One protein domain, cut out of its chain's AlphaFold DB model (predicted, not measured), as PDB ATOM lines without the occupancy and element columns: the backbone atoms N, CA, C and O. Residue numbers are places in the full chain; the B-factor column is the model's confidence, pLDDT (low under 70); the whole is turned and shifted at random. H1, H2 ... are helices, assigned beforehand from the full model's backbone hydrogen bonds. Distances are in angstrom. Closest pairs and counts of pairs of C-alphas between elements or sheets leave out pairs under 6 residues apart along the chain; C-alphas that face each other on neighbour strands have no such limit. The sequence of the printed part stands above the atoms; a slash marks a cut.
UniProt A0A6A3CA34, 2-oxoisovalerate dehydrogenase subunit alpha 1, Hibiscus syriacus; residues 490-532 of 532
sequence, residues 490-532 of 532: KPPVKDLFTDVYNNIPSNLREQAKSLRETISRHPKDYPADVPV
ATOM      1  N   LYS A 490      43.455 -12.629  34.411       90.62
ATOM      2  CA  LYS A 490      43.172 -14.059  34.587       90.62
ATOM      3  C   LYS A 490      42.226 -14.549  33.478       90.62
ATOM      4  O   LYS A 490      41.335 -13.792  33.091       90.62
ATOM      5  N   PRO A 491      42.352 -15.805  33.007       92.50
ATOM      6  CA  PRO A 491      41.378 -16.394  32.092       92.50
ATOM      7  C   PRO A 491      39.949 -16.358  32.667       92.50
ATOM      8  O   PRO A 491      39.784 -16.478  33.887       92.50
ATOM      9  N   PRO A 492      38.916 -16.202  31.821       92.56
ATOM     10  CA  PRO A 492      37.528 -16.171  32.261       92.56
ATOM     11  C   PRO A 492      37.063 -17.511  32.853       92.56
ATOM     12  O   PRO A 492      37.444 -18.581  32.381       92.56
ATOM     13  N   VAL A 493      36.143 -17.466  33.823       91.62
ATOM     14  CA  VAL A 493      35.578 -18.657  34.495       91.62
ATOM     15  C   VAL A 493      34.978 -19.661  33.503       91.62
ATOM     16  O   VAL A 493      35.032 -20.869  33.738       91.62
ATOM     17  N   LYS A 494      34.424 -19.192  32.376       89.31
ATOM     18  CA  LYS A 494      33.877 -20.056  31.314       89.31
ATOM     19  C   LYS A 494      34.884 -21.096  30.776       89.31
ATOM     20  O   LYS A 494      34.442 -22.170  30.370       89.31
ATOM     21  N   ASP A 495      36.186 -20.797  30.787       93.38
ATOM     22  CA  ASP A 495      37.234 -21.642  30.192       93.38
ATOM     23  C   ASP A 495      37.545 -22.871  31.074       93.38
ATOM     24  O   ASP A 495      38.152 -23.837  30.626       93.38
ATOM     25  N   LEU A 496      37.030 -22.912  32.312       94.56
ATOM     26  CA  LEU A 496      37.045 -24.103  33.175       94.56
ATOM     27  C   LEU A 496      36.287 -25.305  32.566       94.56
ATOM     28  O   LEU A 496      36.482 -26.441  32.994       94.56
ATOM     29  N   PHE A 497      35.398 -25.056  31.597       95.12
ATOM     30  CA  PHE A 497      34.525 -26.064  30.980       95.12
ATOM     31  C   PHE A 497      34.870 -26.366  29.512       95.12
ATOM     32  O   PHE A 497      34.238 -27.239  28.911       95.12
ATOM     33  N   THR A 498      35.828 -25.644  28.922       93.50
ATOM     34  CA  THR A 498      36.367 -25.934  27.586       93.50
ATOM     35  C   THR A 498      37.465 -26.995  27.676       93.50
ATOM     36  O   THR A 498      37.903 -27.356  28.765       93.50
ATOM     37  N   ASP A 499      37.856 -27.564  26.536       95.38
ATOM     38  CA  ASP A 499      38.985 -28.500  26.373       95.38
ATOM     39  C   ASP A 499      38.930 -29.833  27.159       95.38
ATOM     40  O   ASP A 499      39.732 -30.729  26.907       95.38
ATOM     41  N   VAL A 500      37.920 -30.046  28.014       95.94
ATOM     42  CA  VAL A 500      37.612 -31.348  28.645       95.94
ATOM     43  C   VAL A 500      37.223 -32.401  27.594       95.94
ATOM     44  O   VAL A 500      37.544 -33.579  27.727       95.94
ATOM     45  N   TYR A 501      36.524 -31.969  26.541       95.50
ATOM     46  CA  TYR A 501      36.144 -32.762  25.372       95.50
ATOM     47  C   TYR A 501      36.162 -31.868  24.128       95.50
ATOM     48  O   TYR A 501      35.847 -30.684  24.219       95.50
ATOM     49  N   ASN A 502      36.410 -32.450  22.949       95.50
ATOM     50  CA  ASN A 502      36.397 -31.730  21.664       95.50
ATOM     51  C   ASN A 502      35.068 -30.995  21.374       95.50
ATOM     52  O   ASN A 502      35.057 -29.965  20.715       95.50
ATOM     53  N   ASN A 503      33.942 -31.525  21.862       95.06
ATOM     54  CA  ASN A 503      32.633 -30.875  21.809       95.06
ATOM     55  C   ASN A 503      32.039 -30.849  23.220       95.06
ATOM     56  O   ASN A 503      31.941 -31.901  23.847       95.06
ATOM     57  N   ILE A 504      31.604 -29.679  23.702       95.38
ATOM     58  CA  ILE A 504      31.124 -29.507  25.084       95.38
ATOM     59  C   ILE A 504      29.777 -30.243  25.297       95.38
ATOM     60  O   ILE A 504      28.751 -29.844  24.715       95.38
ATOM     61  N   PRO A 505      29.722 -31.284  26.156       96.69
ATOM     62  CA  PRO A 505      28.489 -32.009  26.468       96.69
ATOM     63  C   PRO A 505      27.416 -31.122  27.126       96.69
ATOM     64  O   PRO A 505      27.707 -30.030  27.620       96.69
ATOM     65  N   SER A 506      26.157 -31.572  27.141       97.12
ATOM     66  CA  SER A 506      25.045 -30.813  27.745       97.12
ATOM     67  C   SER A 506      25.257 -30.561  29.240       97.12
ATOM     68  O   SER A 506      25.142 -29.422  29.681       97.12
ATOM     69  N   ASN A 507      25.691 -31.574  29.993       97.06
ATOM     70  CA  ASN A 507      25.945 -31.455  31.429       97.06
ATOM     71  C   ASN A 507      27.055 -30.436  31.761       97.06
ATOM     72  O   ASN A 507      26.939 -29.728  32.756       97.06
ATOM     73  N   LEU A 508      28.100 -30.295  30.928       96.75
ATOM     74  CA  LEU A 508      29.110 -29.242  31.130       96.75
ATOM     75  C   LEU A 508      28.557 -27.846  30.796       96.75
ATOM     76  O   LEU A 508      28.867 -26.886  31.497       96.75
ATOM     77  N   ARG A 509      27.683 -27.721  29.786       95.69
ATOM     78  CA  ARG A 509      26.973 -26.460  29.496       95.69
ATOM     79  C   ARG A 509      26.031 -26.052  30.634       95.69
ATOM     80  O   ARG A 509      25.968 -24.873  30.978       95.69
ATOM     81  N   GLU A 510      25.339 -27.013  31.236       97.12
ATOM     82  CA  GLU A 510      24.474 -26.814  32.404       97.12
ATOM     83  C   GLU A 510      25.280 -26.403  33.646       97.12
ATOM     84  O   GLU A 510      24.919 -25.430  34.310       97.12
ATOM     85  N   GLN A 511      26.413 -27.061  33.919       96.81
ATOM     86  CA  GLN A 511      27.326 -26.683  35.006       96.81
ATOM     87  C   GLN A 511      27.913 -25.276  34.808       96.81
ATOM     88  O   GLN A 511      27.883 -24.470  35.738       96.81
ATOM     89  N   ALA A 512      28.366 -24.943  33.594       94.94
ATOM     90  CA  ALA A 512      28.877 -23.612  33.268       94.94
ATOM     91  C   ALA A 512      27.814 -22.521  33.472       94.94
ATOM     92  O   ALA A 512      28.103 -21.466  34.040       94.94
ATOM     93  N   LYS A 513      26.566 -22.778  33.055       95.19
ATOM     94  CA  LYS A 513      25.431 -21.877  33.301       95.19
ATOM     95  C   LYS A 513      25.164 -21.712  34.803       95.19
ATOM     96  O   LYS A 513      25.102 -20.580  35.279       95.19
ATOM     97  N   SER A 514      25.076 -22.818  35.542       96.50
ATOM     98  CA  SER A 514      24.831 -22.830  36.990       96.50
ATOM     99  C   SER A 514      25.896 -22.048  37.774       96.50
ATOM    100  O   SER A 514      25.565 -21.273  38.677       96.50
ATOM    101  N   LEU A 515      27.174 -22.163  37.388       95.38
ATOM    102  CA  LEU A 515      28.257 -21.402  38.013       95.38
ATOM    103  C   LEU A 515      28.123 -19.894  37.749       95.38
ATOM    104  O   LEU A 515      28.171 -19.119  38.704       95.38
ATOM    105  N   ARG A 516      27.870 -19.461  36.503       93.62
ATOM    106  CA  ARG A 516      27.651 -18.032  36.193       93.62
ATOM    107  C   ARG A 516      26.445 -17.456  36.937       93.62
ATOM    108  O   ARG A 516      26.534 -16.368  37.500       93.62
ATOM    109  N   GLU A 517      25.337 -18.193  36.994       95.38
ATOM    110  CA  GLU A 517      24.142 -17.800  37.754       95.38
ATOM    111  C   GLU A 517      24.401 -17.736  39.266       95.38
ATOM    112  O   GLU A 517      23.740 -16.974  39.972       95.38
ATOM    113  N   THR A 518      25.346 -18.523  39.785       95.50
ATOM    114  CA  THR A 518      25.753 -18.484  41.197       95.50
ATOM    115  C   THR A 518      26.654 -17.284  41.480       95.50
ATOM    116  O   THR A 518      26.361 -16.529  42.404       95.50
ATOM    117  N   ILE A 519      27.659 -17.021  40.637       94.75
ATOM    118  CA  ILE A 519      28.513 -15.823  40.730       94.75
ATOM    119  C   ILE A 519      27.665 -14.545  40.632       94.75
ATOM    120  O   ILE A 519      27.831 -13.633  41.436       94.75
ATOM    121  N   SER A 520      26.691 -14.498  39.717       93.06
ATOM    122  CA  SER A 520      25.786 -13.347  39.571       93.06
ATOM    123  C   SER A 520      24.876 -13.114  40.783       93.06
ATOM    124  O   SER A 520      24.449 -11.980  40.997       93.06
ATOM    125  N   ARG A 521      24.548 -14.155  41.561       96.69
ATOM    126  CA  ARG A 521      23.773 -14.037  42.812       96.69
ATOM    127  C   ARG A 521      24.649 -13.681  44.014       96.69
ATOM    128  O   ARG A 521      24.179 -13.004  44.923       96.69
ATOM    129  N   HIS A 522      25.908 -14.111  44.002       94.75
ATOM    130  CA  HIS A 522      26.839 -14.030  45.127       94.75
ATOM    131  C   HIS A 522      28.169 -13.331  44.762       94.75
ATOM    132  O   HIS A 522      29.236 -13.843  45.089       94.75
ATOM    133  N   PRO A 523      28.169 -12.146  44.115       92.56
ATOM    134  CA  PRO A 523      29.388 -11.559  43.539       92.56
ATOM    135  C   PRO A 523      30.454 -11.166  44.575       92.56
ATOM    136  O   PRO A 523      31.597 -10.927  44.207       92.56
ATOM    137  N   LYS A 524      30.099 -11.088  45.866       93.94
ATOM    138  CA  LYS A 524      31.036 -10.807  46.967       93.94
ATOM    139  C   LYS A 524      31.845 -12.029  47.412       93.94
ATOM    140  O   LYS A 524      32.876 -11.850  48.053       93.94
ATOM    141  N   ASP A 525      31.391 -13.232  47.067       94.38
ATOM    142  CA  ASP A 525      31.997 -14.494  47.505       94.38
ATOM    143  C   ASP A 525      33.050 -15.010  46.496       94.38
ATOM    144  O   ASP A 525      33.705 -16.023  46.736       94.38
ATOM    145  N   TYR A 526      33.236 -14.300  45.373       91.75
ATOM    146  CA  TYR A 526      34.155 -14.645  44.285       91.75
ATOM    147  C   TYR A 526      35.174 -13.518  44.009       91.75
ATOM    148  O   TYR A 526      34.908 -12.354  44.319       91.75
ATOM    149  N   PRO A 527      36.347 -13.818  43.412       90.44
ATOM    150  CA  PRO A 527      37.355 -12.802  43.119       90.44
ATOM    151  C   PRO A 527      36.900 -11.866  41.992       90.44
ATOM    152  O   PRO A 527      36.626 -12.313  40.882       90.44
ATOM    153  N   ALA A 528      36.898 -10.557  42.251       86.06
ATOM    154  CA  ALA A 528      36.530  -9.540  41.259       86.06
ATOM    155  C   ALA A 528      37.562  -9.354  40.122       86.06
ATOM    156  O   ALA A 528      37.310  -8.596  39.190       86.06
ATOM    157  N   ASP A 529      38.724 -10.013  40.197       87.44
ATOM    158  CA  ASP A 529      39.801  -9.958  39.198       87.44
ATOM    159  C   ASP A 529      39.806 -11.160  38.229       87.44
ATOM    160  O   ASP A 529      40.801 -11.396  37.541       87.44
ATOM    161  N   VAL A 530      38.707 -11.923  38.184       87.31
ATOM    162  CA  VAL A 530      38.472 -13.022  37.237       87.31
ATOM    163  C   VAL A 530      37.240 -12.683  36.380       87.31
ATOM    164  O   VAL A 530      36.154 -12.527  36.939       87.31
ATOM    165  N   PRO A 531      37.358 -12.580  35.043       88.62
ATOM    166  CA  PRO A 531      36.201 -12.392  34.164       88.62
ATOM    167  C   PRO A 531      35.259 -13.616  34.189       88.62
ATOM    168  O   PRO A 531      35.707 -14.734  34.431       88.62
ATOM    169  N   VAL A 532      33.958 -13.440  33.933       85.44
ATOM    170  CA  VAL A 532      32.919 -14.492  34.104       85.44
ATOM    171  C   VAL A 532      32.478 -15.119  32.777       85.44
ATOM    172  O   VAL A 532      32.148 -14.350  31.849       85.44
TER     173      VAL A 532
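What this domain is: This is residues 490 to 532 of the 532 residues of the protein "2-oxoisovalerate dehydrogenase subunit alpha 1" of Hibiscus syriacus (UniProt A0A6A3CA34). The chain makes a flat, nearly closed loop: the long helix H2 is one long side, and the short helix H1 packs on the first part of H2 from the other side. After H2, residues 522 to 532 fold back toward H1. The printed part has 43 residues with two named helices, H1 then H2, and no named strand; the class is all helix, though only 21 residues are in named elements. It is only just loose, close to compact, with a radius of gyration of the C-alphas of 11.1 A and spans of 32 by 20 by 9 A.

How they stand to each other: H1, residues 493 to 497, and H2, residues 506 to 521, touch, and H2 touches H1 with residues 508 to 512 alone. Their closest C-alphas, those of Phe 497 and Leu 508, are 6.3 A apart. In H2 every O i to N i+4 pair is within hydrogen-bond range; in H1 0 of 1 is, but 2 of 2 O i to N i+3 pairs are.

Where its parts are: H1 begins at C-alpha 493 (35.578, -18.657, 34.495). H2 is 22.6 A long and ends at C-alpha 521 (23.773, -14.037, 42.812).

The domain as a whole: The C-alphas farthest apart, those of Asn 502 and Lys 524, are 33.3 A apart. The link from H1 to H2 is short, the printed part has no cut, and no printed residue is under 70 in pLDDT.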